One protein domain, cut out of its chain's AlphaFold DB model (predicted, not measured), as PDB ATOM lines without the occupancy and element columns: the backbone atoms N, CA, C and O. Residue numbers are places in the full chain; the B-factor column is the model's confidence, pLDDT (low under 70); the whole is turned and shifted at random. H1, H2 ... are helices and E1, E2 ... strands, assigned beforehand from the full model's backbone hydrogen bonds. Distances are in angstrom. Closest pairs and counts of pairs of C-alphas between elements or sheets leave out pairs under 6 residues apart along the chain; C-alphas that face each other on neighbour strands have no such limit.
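What this domain is: This is residues 25 to 138 of the 152 residues of an uncharacterized protein of Histidinibacterium lentulum (UniProt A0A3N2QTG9). One twisted sheet of five antiparallel strands has two helices, H1 and H2, over one face, while a short third helix, H3, covers part of the other face over E2. H1 and H2 both run along the strands, and a stretch with no named element, residues 25 to 40, leads into the edge strand E1. The printed part has 114 residues, with three named helices and five named strands in the order E1, E2, E3, E4, H1, H2, E5, H3; the sheet order is E1, E2, E3, E4, E5, and the class is mixed, helices and strands. It is compact, with a radius of gyration of the C-alphas of 13.5 A, and spans 41 by 35 by 20 A.

How they stand to each other: Start at inner strand E3, residues 63 to 68. Its antiparallel neighbour E2, residues 47 to 52, forms a hairpin with it; look for N 50 and O 65, 2.9 A apart. Edge strand E1, residues 41 to 44, forms a hairpin with E2, with N 43 and O 47 at 2.9 A. E4, residues 73 to 78, forms a hairpin with E3, with N 66 and O 75 at 2.8 A. These four make a meander, each strand the antiparallel neighbour of the one before. Beside E4 is edge strand E5, residues 122 to 126, antiparallel to it, with N 74 and O 125 at 2.8 A. H1, residues 88 to 101, is on the sheet at a height of 7.7 A, only just over E3 alone, since 2 of its C-alphas fall on E2; the C-alphas of Val 64 and Pro 89, the closest of H1 and E3, are 6.1 A apart. H2, residues 108 to 117, is on the same face over E4 and E5 at a height of 8.8 A, its closest C-alphas to E5 being Val 112 and Ala 122, 5.4 A. H1 and H2 only just touch, with 3 pairs of C-alphas within 8 A, the closest Ala 99 and Leu 111 at 7.9 A, at a steep tilt of 47 degrees, opposite ways. H3, residues 132 to 137, is on the opposite face over E2, slantwise to the strands at 41 degrees on the local plane; its closest C-alphas to E2 are Pro 133 and Val 48, 6.6 A. In H1, H2 and H3 every O i to N i+4 pair is within hydrogen-bond range.

Where its parts are: Find C-alpha 41 at (-46.156, 4.528, 16.755), where E1 begins, 9.2 A long. E2 and E4 each measure 16.7 A, E3 16.5 A and E5 13.8 A. H1 runs 20.2 A from C-alpha 88 at (-37.425, 12.056, 7.033), H2 14.4 A, and H3 8.9 A to C-alpha 137 at (-48.697, 0.704, 24.206).

The domain as a whole: The two C-alphas farthest apart are those of Asp 32 and Glu 104, 41.2 A. The printed part has no cut, and no link between its elements is long. Mean pLDDT of the printed part is 86.9; look for values under 70 at residues 54 to 60 and 81 to 87.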
ATOM      1  N   GLN A  25     -53.281   9.313  20.131       94.38
ATOM      2  CA  GLN A  25     -53.468  10.751  19.926       94.38
ATOM      3  C   GLN A  25     -53.374  11.557  21.230       94.38
ATOM      4  O   GLN A  25     -53.012  12.729  21.193       94.38
ATOM      5  N   VAL A  26     -53.620  10.944  22.395       93.56
ATOM      6  CA  VAL A  26     -53.457  11.628  23.693       93.56
ATOM      7  C   VAL A  26     -51.995  11.933  24.029       93.56
ATOM      8  O   VAL A  26     -51.731  12.726  24.930       93.56
ATOM      9  N   CYS A  27     -51.049  11.306  23.323       94.31
ATOM     10  CA  CYS A  27     -49.617  11.479  23.531       94.31
ATOM     11  C   CYS A  27     -48.948  12.392  22.499       94.31
ATOM     12  O   CYS A  27     -47.722  12.517  22.541       94.31
ATOM     13  N   VAL A  28     -49.706  13.021  21.592       94.00
ATOM     14  CA  VAL A  28     -49.156  14.034  20.680       94.00
ATOM     15  C   VAL A  28     -48.563  15.171  21.523       94.00
ATOM     16  O   VAL A  28     -49.260  15.722  22.381       94.00
ATOM     17  N   PRO A  29     -47.274  15.513  21.351       87.88
ATOM     18  CA  PRO A  29     -46.644  16.542  22.161       87.88
ATOM     19  C   PRO A  29     -47.229  17.909  21.803       87.88
ATOM     20  O   PRO A  29     -47.328  18.262  20.630       87.88
ATOM     21  N   VAL A  30     -47.590  18.694  22.820       88.75
ATOM     22  CA  VAL A  30     -48.148  20.042  22.655       88.75
ATOM     23  C   VAL A  30     -47.241  21.060  23.339       88.75
ATOM     24  O   VAL A  30     -46.978  20.947  24.538       88.75
ATOM     25  N   LEU A  31     -46.801  22.075  22.597       84.94
ATOM     26  CA  LEU A  31     -46.060  23.228  23.112       84.94
ATOM     27  C   LEU A  31     -46.845  24.500  22.797       84.94
ATOM     28  O   LEU A  31     -47.258  24.712  21.662       84.94
ATOM     29  N   ASP A  32     -47.104  25.324  23.814       86.75
ATOM     30  CA  ASP A  32     -47.870  26.573  23.685       86.75
ATOM     31  C   ASP A  32     -49.232  26.418  22.968       86.75
ATOM     32  O   ASP A  32     -49.716  27.321  22.288       86.75
ATOM     33  N   GLY A  33     -49.876  25.260  23.149       86.25
ATOM     34  CA  GLY A  33     -51.174  24.940  22.545       86.25
ATOM     35  C   GLY A  33     -51.109  24.486  21.084       86.25
ATOM     36  O   GLY A  33     -52.159  24.353  20.459       86.25
ATOM     37  N   VAL A  34     -49.910  24.244  20.549       86.12
ATOM     38  CA  VAL A  34     -49.672  23.747  19.188       86.12
ATOM     39  C   VAL A  34     -49.074  22.345  19.254       86.12
ATOM     40  O   VAL A  34     -48.183  22.087  20.062       86.12
ATOM     41  N   GLU A  35     -49.566  21.434  18.417       89.62
ATOM     42  CA  GLU A  35     -48.975  20.104  18.249       89.62
ATOM     43  C   GLU A  35     -47.590  20.239  17.609       89.62
ATOM     44  O   GLU A  35     -47.427  20.917  16.596       89.62
ATOM     45  N   VAL A  36     -46.578  19.635  18.230       89.12
ATOM     46  CA  VAL A  36     -45.167  19.754  17.815       89.12
ATOM     47  C   VAL A  36     -44.582  18.428  17.351       89.12
ATOM     48  O   VAL A  36     -43.374  18.209  17.413       89.12
ATOM     49  N   GLY A  37     -45.441  17.508  16.939       90.50
ATOM     50  CA  GLY A  37     -45.066  16.158  16.569       90.50
ATOM     51  C   GLY A  37     -46.281  15.328  16.204       90.50
ATOM     52  O   GLY A  37     -47.392  15.838  16.085       90.50
ATOM     53  N   GLU A  38     -46.054  14.033  16.062       92.25
ATOM     54  CA  GLU A  38     -47.078  13.086  15.633       92.25
ATOM     55  C   GLU A  38     -47.517  12.181  16.785       92.25
ATOM     56  O   GLU A  38     -46.877  12.098  17.843       92.25
ATOM     57  N   ALA A  39     -48.632  11.480  16.572       94.81
ATOM     58  CA  ALA A  39     -49.030  10.409  17.471       94.81
ATOM     59  C   ALA A  39     -47.929   9.332  17.480       94.81
ATOM     60  O   ALA A  39     -47.384   9.009  16.421       94.81
ATOM     61  N   PRO A  40     -47.580   8.775  18.652       96.06
ATOM     62  CA  PRO A  40     -46.553   7.758  18.730       96.06
ATOM     63  C   PRO A  40     -46.981   6.489  17.995       96.06
ATOM     64  O   PRO A  40     -48.166   6.157  17.907       96.06
ATOM     65  N   VAL A  41     -45.984   5.764  17.509       96.56
ATOM     66  CA  VAL A  41     -46.156   4.528  16.755       96.56
ATOM     67  C   VAL A  41     -45.521   3.389  17.536       96.56
ATOM     68  O   VAL A  41     -44.363   3.482  17.942       96.56
ATOM     69  N   ASP A  42     -46.277   2.312  17.723       96.38
ATOM     70  CA  ASP A  42     -45.744   1.057  18.238       96.38
ATOM     71  C   ASP A  42     -44.865   0.384  17.175       96.38
ATOM     72  O   ASP A  42     -45.269   0.230  16.014       96.38
ATOM     73  N   LEU A  43     -43.643   0.026  17.563       95.56
ATOM     74  CA  LEU A  43     -42.697  -0.688  16.711       95.56
ATOM     75  C   LEU A  43     -42.663  -2.193  17.001       95.56
ATOM     76  O   LEU A  43     -42.062  -2.927  16.219       95.56
ATOM     77  N   GLY A  44     -43.334  -2.647  18.062       94.06
ATOM     78  CA  GLY A  44     -43.206  -3.999  18.596       94.06
ATOM     79  C   GLY A  44     -42.033  -4.139  19.567       94.06
ATOM     80  O   GLY A  44     -41.230  -3.223  19.741       94.06
ATOM     81  N   ASP A  45     -41.958  -5.299  20.224       90.69
ATOM     82  CA  ASP A  45     -40.854  -5.703  21.108       90.69
ATOM     83  C   ASP A  45     -40.506  -4.694  22.220       90.69
ATOM     84  O   ASP A  45     -39.358  -4.574  22.637       90.69
ATOM     85  N   GLY A  46     -41.504  -3.957  22.719       92.06
ATOM     86  CA  GLY A  46     -41.302  -2.965  23.776       92.06
ATOM     87  C   GLY A  46     -40.811  -1.611  23.267       92.06
ATOM     88  O   GLY A  46     -40.510  -0.745  24.086       92.06
ATOM     89  N   PHE A  47     -40.729  -1.392  21.953       94.88
ATOM     90  CA  PHE A  47     -40.259  -0.141  21.363       94.88
ATOM     91  C   PHE A  47     -41.396   0.732  20.835       94.88
ATOM     92  O   PHE A  47     -42.329   0.279  20.177       94.88
ATOM     93  N   VAL A  48     -41.264   2.038  21.057       96.75
ATOM     94  CA  VAL A  48     -42.160   3.067  20.515       96.75
ATOM     95  C   VAL A  48     -41.358   4.158  19.814       96.75
ATOM     96  O   VAL A  48     -40.281   4.534  20.280       96.75
ATOM     97  N   ALA A  49     -41.891   4.702  18.724       96.94
ATOM     98  CA  ALA A  49     -41.343   5.866  18.034       96.94
ATOM     99  C   ALA A  49     -42.244   7.088  18.214       96.94
ATOM    100  O   ALA A  49     -43.470   6.979  18.182       96.94
ATOM    101  N   GLN A  50     -41.636   8.262  18.357       95.12
ATOM    102  CA  GLN A  50     -42.345   9.536  18.378       95.12
ATOM    103  C   GLN A  50     -41.596  10.587  17.555       95.12
ATOM    104  O   GLN A  50     -40.461  10.943  17.884       95.12
ATOM    105  N   SER A  51     -42.241  11.075  16.496       92.44
ATOM    106  CA  SER A  51     -41.746  12.152  15.634       92.44
ATOM    107  C   SER A  51     -41.987  13.518  16.272       92.44
ATOM    108  O   SER A  51     -43.062  13.768  16.822       92.44
ATOM    109  N   PHE A  52     -41.015  14.420  16.148       89.38
ATOM    110  CA  PHE A  52     -41.111  15.811  16.584       89.38
ATOM    111  C   PHE A  52     -40.809  16.759  15.420       89.38
ATOM    112  O   PHE A  52     -39.792  16.626  14.730       89.38
ATOM    113  N   GLU A  53     -41.672  17.753  15.234       84.19
ATOM    114  CA  GLU A  53     -41.494  18.823  14.261       84.19
ATOM    115  C   GLU A  53     -40.616  19.938  14.849       84.19
ATOM    116  O   GLU A  53     -40.937  20.561  15.864       84.19
ATOM    117  N   ALA A  54     -39.494  20.221  14.182       67.19
ATOM    118  CA  ALA A  54     -38.462  21.147  14.657       67.19
ATOM    119  C   ALA A  54     -38.987  22.554  14.970       67.19
ATOM    120  O   ALA A  54     -38.691  23.141  16.012       67.19
ATOM    121  N   VAL A  55     -39.785  23.092  14.043       60.28
ATOM    122  CA  VAL A  55     -40.141  24.515  14.011       60.28
ATOM    123  C   VAL A  55     -41.049  24.882  15.178       60.28
ATOM    124  O   VAL A  55     -40.898  25.956  15.757       60.28
ATOM    125  N   ALA A  56     -41.952  23.982  15.562       56.47
ATOM    126  CA  ALA A  56     -42.879  24.223  16.656       56.47
ATOM    127  C   ALA A  56     -42.229  24.000  18.035       56.47
ATOM    128  O   ALA A  56     -42.651  24.620  19.005       56.47
ATOM    129  N   ALA A  57     -41.159  23.199  18.121       58.09
ATOM    130  CA  ALA A  57     -40.421  22.922  19.358       58.09
ATOM    131  C   ALA A  57     -39.205  23.845  19.604       58.09
ATOM    132  O   ALA A  57     -38.474  23.654  20.577       58.09
ATOM    133  N   GLY A  58     -38.949  24.826  18.727       60.03
ATOM    134  CA  GLY A  58     -37.761  25.688  18.808       60.03
ATOM    135  C   GLY A  58     -36.445  24.948  18.533       60.03
ATOM    136  O   GLY A  58     -35.382  25.387  18.975       60.03
ATOM    137  N   LEU A  59     -36.518  23.819  17.826       66.62
ATOM    138  CA  LEU A  59     -35.383  22.976  17.473       66.62
ATOM    139  C   LEU A  59     -34.998  23.193  16.003       66.62
ATOM    140  O   LEU A  59     -35.854  23.523  15.181       66.62
ATOM    141  N   PRO A  60     -33.706  23.057  15.659       62.56
ATOM    142  CA  PRO A  60     -33.232  23.365  14.314       62.56
ATOM    143  C   PRO A  60     -33.724  22.358  13.269       62.56
ATOM    144  O   PRO A  60     -34.034  22.766  12.155       62.56
ATOM    145  N   ASP A  61     -33.855  21.079  13.641       78.25
ATOM    146  CA  ASP A  61     -34.197  19.986  12.727       78.25
ATOM    147  C   ASP A  61     -35.216  19.007  13.339       78.25
ATOM    148  O   ASP A  61     -35.235  18.832  14.563       78.25
ATOM    149  N   PRO A  62     -36.083  18.380  12.516       85.31
ATOM    150  CA  PRO A  62     -37.006  17.359  12.988       85.31
ATOM    151  C   PRO A  62     -36.224  16.109  13.390       85.31
ATOM    152  O   PRO A  62     -35.155  15.813  12.844       85.31
ATOM    153  N   PHE A  63     -36.764  15.374  14.353       90.81
ATOM    154  CA  PHE A  63     -36.128  14.184  14.902       90.81
ATOM    155  C   PHE A  63     -37.178  13.172  15.344       90.81
ATOM    156  O   PHE A  63     -38.338  13.513  15.587       90.81
ATOM    157  N   VAL A  64     -36.748  11.924  15.471       94.06
ATOM    158  CA  VAL A  64     -37.544  10.834  16.028       94.06
ATOM    159  C   VAL A  64     -36.897  10.381  17.324       94.06
ATOM    160  O   VAL A  64     -35.675  10.231  17.414       94.06
ATOM    161  N   VAL A  65     -37.722  10.181  18.347       95.00
ATOM    162  CA  VAL A  65     -37.317   9.529  19.590       95.00
ATOM    163  C   VAL A  65     -37.843   8.108  19.568       95.00
ATOM    164  O   VAL A  65     -39.052   7.891  19.590       95.00
ATOM    165  N   PHE A  66     -36.931   7.149  19.575       96.25
ATOM    166  CA  PHE A  66     -37.227   5.750  19.832       96.25
ATOM    167  C   PHE A  66     -37.050   5.491  21.320       96.25
ATOM    168  O   PHE A  66     -36.035   5.889  21.890       96.25
ATOM    169  N   THR A  67     -38.029   4.865  21.965       95.44
ATOM    170  CA  THR A  67     -37.945   4.495  23.382       95.44
ATOM    171  C   THR A  67     -38.155   3.002  23.547       95.44
ATOM    172  O   THR A  67     -39.169   2.496  23.079       95.44
ATOM    173  N   GLU A  68     -37.245   2.333  24.254       94.00
ATOM    174  CA  GLU A  68     -37.488   0.996  24.801       94.00
ATOM    175  C   GLU A  68     -38.209   1.159  26.140       94.00
ATOM    176  O   GLU A  68     -37.703   1.775  27.088       94.00
ATOM    177  N   CYS A  69     -39.432   0.657  26.208       92.94
ATOM    178  CA  CYS A  69     -40.335   0.940  27.302       92.94
ATOM    179  C   CYS A  69     -39.887   0.310  28.612       92.94
ATOM    180  O   CYS A  69     -40.042   0.963  29.639       92.94
ATOM    181  N   ASP A  70     -39.279  -0.873  28.609       90.88
ATOM    182  CA  ASP A  70     -38.854  -1.544  29.843       90.88
ATOM    183  C   ASP A  70     -37.637  -0.874  30.489       90.88
ATOM    184  O   ASP A  70     -37.645  -0.579  31.687       90.88
ATOM    185  N   SER A  71     -36.610  -0.567  29.698       88.88
ATOM    186  CA  SER A  71     -35.362   0.009  30.209       88.88
ATOM    187  C   SER A  71     -35.412   1.531  30.356       88.88
ATOM    188  O   SER A  71     -34.614   2.102  31.096       88.88
ATOM    189  N   GLY A  72     -36.317   2.222  29.657       89.00
ATOM    190  CA  GLY A  72     -36.296   3.685  29.558       89.00
ATOM    191  C   GLY A  72     -35.167   4.230  28.673       89.00
ATOM    192  O   GLY A  72     -34.921   5.444  28.675       89.00
ATOM    193  N   PHE A  73     -34.497   3.358  27.916       92.12
ATOM    194  CA  PHE A  73     -33.542   3.712  26.874       92.12
ATOM    195  C   PHE A  73     -34.206   4.586  25.811       92.12
ATOM    196  O   PHE A  73     -35.328   4.315  25.375       92.12
ATOM    197  N   ARG A  74     -33.507   5.637  25.376       94.25
ATOM    198  CA  ARG A  74     -33.960   6.520  24.301       94.25
ATOM    199  C   ARG A  74     -32.871   6.726  23.265       94.25
ATOM    200  O   ARG A  74     -31.800   7.236  23.586       94.25
ATOM    201  N   LEU A  75     -33.202   6.449  22.015       94.75
ATOM    202  CA  LEU A  75     -32.407   6.828  20.857       94.75
ATOM    203  C   LEU A  75     -33.077   8.020  20.181       94.75
ATOM    204  O   LEU A  75     -34.245   7.965  19.812       94.75
ATOM    205  N   ILE A  76     -32.336   9.110  20.040       94.50
ATOM    206  CA  ILE A  76     -32.806  10.330  19.390       94.50
ATOM    207  C   ILE A  76     -32.061  10.435  18.070       94.50
ATOM    208  O   ILE A  76     -30.845  10.613  18.094       94.50
ATOM    209  N   ALA A  77     -32.775  10.340  16.952       93.56
ATOM    210  CA  ALA A  77     -32.204  10.437  15.613       93.56
ATOM    211  C   ALA A  77     -32.764  11.662  14.889       93.56
ATOM    212  O   ALA A  77     -33.980  11.828  14.773       93.56
ATOM    213  N   GLY A  78     -31.876  12.540  14.432       89.00
ATOM    214  CA  GLY A  78     -32.224  13.677  13.589       89.00
ATOM    215  C   GLY A  78     -32.488  13.263  12.144       89.00
ATOM    216  O   GLY A  78     -32.282  12.116  11.753       89.00
ATOM    217  N   ARG A  79     -32.941  14.222  11.340       82.56
ATOM    218  CA  ARG A  79     -33.213  14.046   9.910       82.56
ATOM    219  C   ARG A  79     -32.053  13.375   9.156       82.56
ATOM    220  O   ARG A  79     -30.908  13.797   9.269       82.56
ATOM    221  N   ILE A  80     -32.404  12.419   8.295       72.25
ATOM    222  CA  ILE A  80     -31.548  11.930   7.208       72.25
ATOM    223  C   ILE A  80     -31.843  12.742   5.945       72.25
ATOM    224  O   ILE A  80     -32.998  13.043   5.630       72.25
ATOM    225  N   GLU A  81     -30.807  13.077   5.185       66.69
ATOM    226  CA  GLU A  81     -30.969  13.603   3.831       66.69
ATOM    227  C   GLU A  81     -31.003  12.458   2.817       66.69
ATOM    228  O   GLU A  81     -29.984  12.089   2.236       66.69
ATOM    229  N   PHE A  82     -32.184  11.879   2.590       64.50
ATOM    230  CA  PHE A  82     -32.323  10.865   1.550       64.50
ATOM    231  C   PHE A  82     -32.472  11.494   0.152       64.50
ATOM    232  O   PHE A  82     -33.203  12.475  -0.015       64.50
ATOM    233  N   PRO A  83     -31.848  10.912  -0.894       61.19
ATOM    234  CA  PRO A  83     -31.966  11.397  -2.274       61.19
ATOM    235  C   PRO A  83     -33.384  11.309  -2.858       61.19
ATOM    236  O   PRO A  83     -33.667  11.921  -3.886       61.19
ATOM    237  N   ASP A  84     -34.250  10.497  -2.248       65.25
ATOM    238  CA  ASP A  84     -35.594  10.175  -2.730       65.25
ATOM    239  C   ASP A  84     -36.665  11.193  -2.302       65.25
ATOM    240  O   ASP A  84     -37.800  11.116  -2.772       65.25
ATOM    241  N   GLY A  85     -36.310  12.161  -1.449       61.91
ATOM    242  CA  GLY A  85     -37.189  13.250  -1.026       61.91
ATOM    243  C   GLY A  85     -38.401  12.817  -0.195       61.91
ATOM    244  O   GLY A  85     -39.324  13.619  -0.035       61.91
ATOM    245  N   ARG A  86     -38.436  11.576   0.315       57.88
ATOM    246  CA  ARG A  86     -39.461  11.148   1.279       57.88
ATOM    247  C   ARG A  86     -39.330  11.947   2.587       57.88
ATOM    248  O   ARG A  86     -38.251  12.468   2.883       57.88
ATOM    249  N   PRO A  87     -40.423  12.088   3.358       60.78
ATOM    250  CA  PRO A  87     -40.341  12.709   4.670       60.78
ATOM    251  C   PRO A  87     -39.400  11.897   5.576       60.78
ATOM    252  O   PRO A  87     -39.372  10.666   5.562       60.78
ATOM    253  N   ALA A  88     -38.546  12.626   6.295       75.50
ATOM    254  CA  ALA A  88     -37.425  12.056   7.033       75.50
ATOM    255  C   ALA A  88     -37.819  11.200   8.259       75.50
ATOM    256  O   ALA A  88     -37.130  10.205   8.502       75.50
ATOM    257  N   PRO A  89     -38.876  11.527   9.037       82.69
ATOM    258  CA  PRO A  89     -39.264  10.731  10.204       82.69
ATOM    259  C   PRO A  89     -39.654   9.286   9.875       82.69
ATOM    260  O   PRO A  89     -39.221   8.355  10.552       82.69
ATOM    261  N   GLU A  90     -40.412   9.067   8.806       86.62
ATOM    262  CA  GLU A  90     -40.900   7.745   8.411       86.62
ATOM    263  C   GLU A  90     -39.750   6.838   7.980       86.62
ATOM    264  O   GLU A  90     -39.739   5.653   8.304       86.62
ATOM    265  N   GLN A  91     -38.736   7.397   7.321       86.56
ATOM    266  CA  GLN A  91     -37.549   6.639   6.930       86.56
ATOM    267  C   GLN A  91     -36.711   6.224   8.143       86.56
ATOM    268  O   GLN A  91     -36.187   5.113   8.166       86.56
ATOM    269  N   LEU A  92     -36.612   7.078   9.168       90.81
ATOM    270  CA  LEU A  92     -35.961   6.715  10.430       90.81
ATOM    271  C   LEU A  92     -36.709   5.569  11.128       90.81
ATOM    272  O   LEU A  92     -36.086   4.643  11.648       90.81
ATOM    273  N   ILE A  93     -38.044   5.618  11.120       93.50
ATOM    274  CA  ILE A  93     -38.900   4.571  11.688       93.50
ATOM    275  C   ILE A  93     -38.738   3.250  10.930       93.50
ATOM    276  O   ILE A  93     -38.625   2.202  11.564       93.50
ATOM    277  N   ASP A  94     -38.687   3.284   9.599       92.12
ATOM    278  CA  ASP A  94     -38.479   2.090   8.777       92.12
ATOM    279  C   ASP A  94     -37.115   1.437   9.051       92.12
ATOM    280  O   ASP A  94     -37.048   0.214   9.179       92.12
ATOM    281  N   VAL A  95     -36.053   2.233   9.223       91.62
ATOM    282  CA  VAL A  95     -34.718   1.732   9.605       91.62
ATOM    283  C   VAL A  95     -34.767   1.012  10.952       91.62
ATOM    284  O   VAL A  95     -34.241  -0.093  11.074       91.62
ATOM    285  N   MET A  96     -35.430   1.600  11.955       94.56
ATOM    286  CA  MET A  96     -35.580   0.959  13.264       94.56
ATOM    287  C   MET A  96     -36.398  -0.335  13.169       94.56
ATOM    288  O   MET A  96     -36.019  -1.349  13.745       94.56
ATOM    289  N   ARG A  97     -37.501  -0.339  12.412       95.12
ATOM    290  CA  ARG A  97     -38.309  -1.552  12.203       95.12
ATOM    291  C   ARG A  97     -37.514  -2.665  11.539       95.12
ATOM    292  O   ARG A  97     -37.670  -3.818  11.921       95.12
ATOM    293  N   GLU A  98     -36.682  -2.338  10.555       93.06
ATOM    294  CA  GLU A  98     -35.798  -3.311   9.914       93.06
ATOM    295  C   GLU A  98     -34.774  -3.874  10.907       93.06
ATOM    296  O   GLU A  98     -34.563  -5.087  10.932       93.06
ATOM    297  N   ALA A  99     -34.181  -3.020  11.747       91.75
ATOM    298  CA  ALA A  99     -33.257  -3.446  12.796       91.75
ATOM    299  C   ALA A  99     -33.926  -4.431  13.771       91.75
ATOM    300  O   ALA A  99     -33.417  -5.533  13.968       91.75
ATOM    301  N   LEU A 100     -35.118  -4.093  14.278       91.69
ATOM    302  CA  LEU A 100     -35.899  -4.950  15.182       91.69
ATOM    303  C   LEU A 100     -36.331  -6.262  14.503       91.69
ATOM    304  O   LEU A 100     -36.243  -7.338  15.092       91.69
ATOM    305  N   ALA A 101     -36.737  -6.201  13.233       92.94
ATOM    306  CA  ALA A 101     -37.166  -7.372  12.472       92.94
ATOM    307  C   ALA A 101     -36.017  -8.319  12.082       92.94
ATOM    308  O   ALA A 101     -36.280  -9.478  11.749       92.94
ATOM    309  N   SER A 102     -34.762  -7.857  12.102       90.38
ATOM    310  CA  SER A 102     -33.602  -8.684  11.741       90.38
ATOM    311  C   SER A 102     -33.391  -9.865  12.700       90.38
ATOM    312  O   SER A 102     -32.838 -10.894  12.304       90.38
ATOM    313  N   GLY A 103     -33.850  -9.738  13.951       77.94
ATOM    314  CA  GLY A 103     -33.584 -10.698  15.023       77.94
ATOM    315  C   GLY A 103     -32.125 -10.710  15.493       77.94
ATOM    316  O   GLY A 103     -31.772 -11.521  16.354       77.94
ATOM    317  N   GLU A 104     -31.276  -9.835  14.950       83.69
ATOM    318  CA  GLU A 104     -29.934  -9.593  15.464       83.69
ATOM    319  C   GLU A 104     -30.048  -8.755  16.739       83.69
ATOM    320  O   GLU A 104     -30.802  -7.786  16.811       83.69
ATOM    321  N   SER A 105     -29.329  -9.155  17.789       77.12
ATOM    322  CA  SER A 105     -29.264  -8.365  19.018       77.12
ATOM    323  C   SER A 105     -28.357  -7.160  18.787       77.12
ATOM    324  O   SER A 105     -27.171  -7.213  19.105       77.12
ATOM    325  N   GLU A 106     -28.906  -6.097  18.203       83.25
ATOM    326  CA  GLU A 106     -28.238  -4.800  18.112       83.25
ATOM    327  C   GLU A 106     -28.282  -4.106  19.479       83.25
ATOM    328  O   GLU A 106     -29.327  -4.004  20.128       83.25
ATOM    329  N   THR A 107     -27.133  -3.629  19.948       86.62
ATOM    330  CA  THR A 107     -27.082  -2.746  21.109       86.62
ATOM    331  C   THR A 107     -27.582  -1.356  20.727       86.62
ATOM    332  O   THR A 107     -27.587  -0.955  19.564       86.62
ATOM    333  N   GLY A 108     -27.932  -0.549  21.729       86.81
ATOM    334  CA  GLY A 108     -28.268   0.850  21.489       86.81
ATOM    335  C   GLY A 108     -27.171   1.638  20.763       86.81
ATOM    336  O   GLY A 108     -27.486   2.572  20.030       86.81
ATOM    337  N   GLN A 109     -25.897   1.272  20.951       89.75
ATOM    338  CA  GLN A 109     -24.791   1.933  20.254       89.75
ATOM    339  C   GLN A 109     -24.657   1.477  18.806       89.75
ATOM    340  O   GLN A 109     -24.427   2.325  17.950       89.75
ATOM    341  N   ASP A 110     -24.905   0.199  18.519       92.12
ATOM    342  CA  ASP A 110     -24.957  -0.294  17.137       92.12
ATOM    343  C   ASP A 110     -26.044   0.454  16.348       92.12
ATOM    344  O   ASP A 110     -25.814   0.907  15.226       92.12
ATOM    345  N   LEU A 111     -27.196   0.706  16.984       91.44
ATOM    346  CA  LEU A 111     -28.260   1.526  16.406       91.44
ATOM    347  C   LEU A 111     -27.805   2.973  16.155       91.44
ATOM    348  O   LEU A 111     -28.076   3.514  15.084       91.44
ATOM    349  N   VAL A 112     -27.104   3.618  17.098       92.75
ATOM    350  CA  VAL A 112     -26.546   4.971  16.883       92.75
ATOM    351  C   VAL A 112     -25.620   4.998  15.676       92.75
ATOM    352  O   VAL A 112     -25.778   5.870  14.819       92.75
ATOM    353  N   GLU A 113     -24.664   4.073  15.613       93.00
ATOM    354  CA  GLU A 113     -23.697   3.988  14.517       93.00
ATOM    355  C   GLU A 113     -24.415   3.790  13.181       93.00
ATOM    356  O   GLU A 113     -24.159   4.532  12.233       93.00
ATOM    357  N   ARG A 114     -25.419   2.908  13.143       91.75
ATOM    358  CA  ARG A 114     -26.268   2.692  11.969       91.75
ATOM    359  C   ARG A 114     -26.960   3.971  11.496       91.75
ATOM    360  O   ARG A 114     -26.957   4.255  10.299       91.75
ATOM    361  N   PHE A 115     -27.542   4.768  12.394       91.75
ATOM    362  CA  PHE A 115     -28.160   6.043  12.003       91.75
ATOM    363  C   PHE A 115     -27.124   7.060  11.508       91.75
ATOM    364  O   PHE A 115     -27.374   7.729  10.501       91.75
ATOM    365  N   ILE A 116     -25.958   7.147  12.154       91.31
ATOM    366  CA  ILE A 116     -24.869   8.046  11.741       91.31
ATOM    367  C   ILE A 116     -24.356   7.685  10.346       91.31
ATOM    368  O   ILE A 116     -24.191   8.580   9.515       91.31
ATOM    369  N   ASP A 117     -24.167   6.398  10.058       90.25
ATOM    370  CA  ASP A 117     -23.722   5.906   8.748       90.25
ATOM    371  C   ASP A 117     -24.731   6.210   7.633       90.25
ATOM    372  O   ASP A 117     -24.356   6.420   6.477       90.25
ATOM    373  N   LEU A 118     -26.015   6.303   7.985       88.19
ATOM    374  CA  LEU A 118     -27.085   6.737   7.088       88.19
ATOM    375  C   LEU A 118     -27.189   8.265   6.963       88.19
ATOM    376  O   LEU A 118     -28.013   8.754   6.194       88.19
ATOM    377  N   GLY A 119     -26.362   9.028   7.679       88.06
ATOM    378  CA  GLY A 119     -26.363  10.490   7.661       88.06
ATOM    379  C   GLY A 119     -27.348  11.140   8.635       88.06
ATOM    380  O   GLY A 119     -27.563  12.348   8.548       88.06
ATOM    381  N   ALA A 120     -27.934  10.377   9.562       89.56
ATOM    382  CA  ALA A 120     -28.726  10.908  10.668       89.56
ATOM    383  C   ALA A 120     -27.840  11.129  11.900       89.56
ATOM    384  O   ALA A 120     -27.328  10.160  12.464       89.56
ATOM    385  N   PRO A 121     -27.696  12.364  12.407       90.25
ATOM    386  CA  PRO A 121     -27.082  12.552  13.711       90.25
ATOM    387  C   PRO A 121     -27.940  11.854  14.773       90.25
ATOM    388  O   PRO A 121     -29.124  12.164  14.917       90.25
ATOM    389  N   ALA A 122     -27.348  10.926  15.521       93.56
ATOM    390  CA  ALA A 122     -28.044  10.153  16.539       93.56
ATOM    391  C   ALA A 122     -27.335  10.219  17.895       93.56
ATOM    392  O   ALA A 122     -26.118  10.385  17.977       93.56
ATOM    393  N   GLN A 123     -28.106  10.114  18.975       94.25
ATOM    394  CA  GLN A 123     -27.575  10.072  20.336       94.25
ATOM    395  C   GLN A 123     -28.430   9.194  21.250       94.25
ATOM    396  O   GLN A 123     -29.657   9.170  21.137       94.25
ATOM    397  N   LEU A 124     -27.777   8.565  22.226       94.00
ATOM    398  CA  LEU A 124     -28.450   7.868  23.316       94.00
ATOM    399  C   LEU A 124     -28.720   8.779  24.503       94.00
ATOM    400  O   LEU A 124     -27.911   9.640  24.867       94.00
ATOM    401  N   ARG A 125     -29.860   8.548  25.145       92.50
ATOM    402  CA  ARG A 125     -30.249   9.125  26.430       92.50
ATOM    403  C   ARG A 125     -30.918   8.052  27.279       92.50
ATOM    404  O   ARG A 125     -31.500   7.105  26.765       92.50
ATOM    405  N   GLN A 126     -30.887   8.264  28.587       90.31
ATOM    406  CA  GLN A 126     -31.638   7.469  29.547       90.31
ATOM    407  C   GLN A 126     -32.808   8.291  30.085       90.31
ATOM    408  O   GLN A 126     -32.667   9.491  30.341       90.31
ATOM    409  N   SER A 127     -33.948   7.640  30.298       87.19
ATOM    410  CA  SER A 127     -35.072   8.194  31.042       87.19
ATOM    411  C   SER A 127     -35.416   7.304  32.223       87.19
ATOM    412  O   SER A 127     -35.675   6.118  32.062       87.19
ATOM    413  N   ASN A 128     -35.493   7.908  33.406       84.12
ATOM    414  CA  ASN A 128     -35.962   7.224  34.615       84.12
ATOM    415  C   ASN A 128     -37.450   7.485  34.882       84.12
ATOM    416  O   ASN A 128     -38.000   6.993  35.862       84.12
ATOM    417  N   SER A 129     -38.095   8.291  34.034       80.81
ATOM    418  CA  SER A 129     -39.528   8.546  34.082       80.81
ATOM    419  C   SER A 129     -40.263   7.790  32.984       80.81
ATOM    420  O   SER A 129     -39.764   7.623  31.865       80.81
ATOM    421  N   GLU A 130     -41.484   7.384  33.322       81.44
ATOM    422  CA  GLU A 130     -42.494   6.924  32.377       81.44
ATOM    423  C   GLU A 130     -42.746   7.999  31.307       81.44
ATOM    424  O   GLU A 130     -42.749   9.200  31.600       81.44
ATOM    425  N   ASN A 131     -42.928   7.577  30.057       87.31
ATOM    426  CA  ASN A 131     -43.371   8.449  28.975       87.31
ATOM    427  C   ASN A 131     -44.797   8.056  28.549       87.31
ATOM    428  O   ASN A 131     -45.216   6.908  28.694       87.31
ATOM    429  N   CYS A 132     -45.553   9.027  28.034       93.00
ATOM    430  CA  CYS A 132     -46.920   8.789  27.569       93.00
ATOM    431  C   CYS A 132     -46.990   7.662  26.515       93.00
ATOM    432  O   CYS A 132     -47.817   6.769  26.691       93.00
ATOM    433  N   PRO A 133     -46.107   7.619  25.490       94.62
ATOM    434  CA  PRO A 133     -46.128   6.548  24.494       94.62
ATOM    435  C   PRO A 133     -46.050   5.131  25.084       94.62
ATOM    436  O   PRO A 133     -46.872   4.285  24.740       94.62
ATOM    437  N   CYS A 134     -45.134   4.867  26.021       93.88
ATOM    438  CA  CYS A 134     -45.047   3.553  26.662       93.88
ATOM    439  C   CYS A 134     -46.246   3.270  27.559       93.88
ATOM    440  O   CYS A 134     -46.693   2.134  27.630       93.88
ATOM    441  N   ALA A 135     -46.816   4.283  28.213       92.62
ATOM    442  CA  ALA A 135     -48.022   4.091  29.010       92.62
ATOM    443  C   ALA A 135     -49.228   3.659  28.159       92.62
ATOM    444  O   ALA A 135     -50.110   2.974  28.683       92.62
ATOM    445  N   VAL A 136     -49.281   4.082  26.893       93.44
ATOM    446  CA  VAL A 136     -50.329   3.711  25.933       93.44
ATOM    447  C   VAL A 136     -50.130   2.289  25.417       93.44
ATOM    448  O   VAL A 136     -51.057   1.490  25.508       93.44
ATOM    449  N   PHE A 137     -48.937   1.972  24.907       94.94
ATOM    450  CA  PHE A 137     -48.697   0.704  24.206       94.94
ATOM    451  C   PHE A 137     -48.221  -0.441  25.113       94.94
ATOM    452  O   PHE A 137     -48.559  -1.590  24.856       94.94
ATOM    453  N   TYR A 138     -47.495  -0.127  26.188       93.31
ATOM    454  CA  TYR A 138     -46.837  -1.087  27.089       93.31
ATOM    455  C   TYR A 138     -47.135  -0.756  28.568       93.31
ATOM    456  O   TYR A 138     -46.232  -0.411  29.343       93.31
TER     457      TYR A 138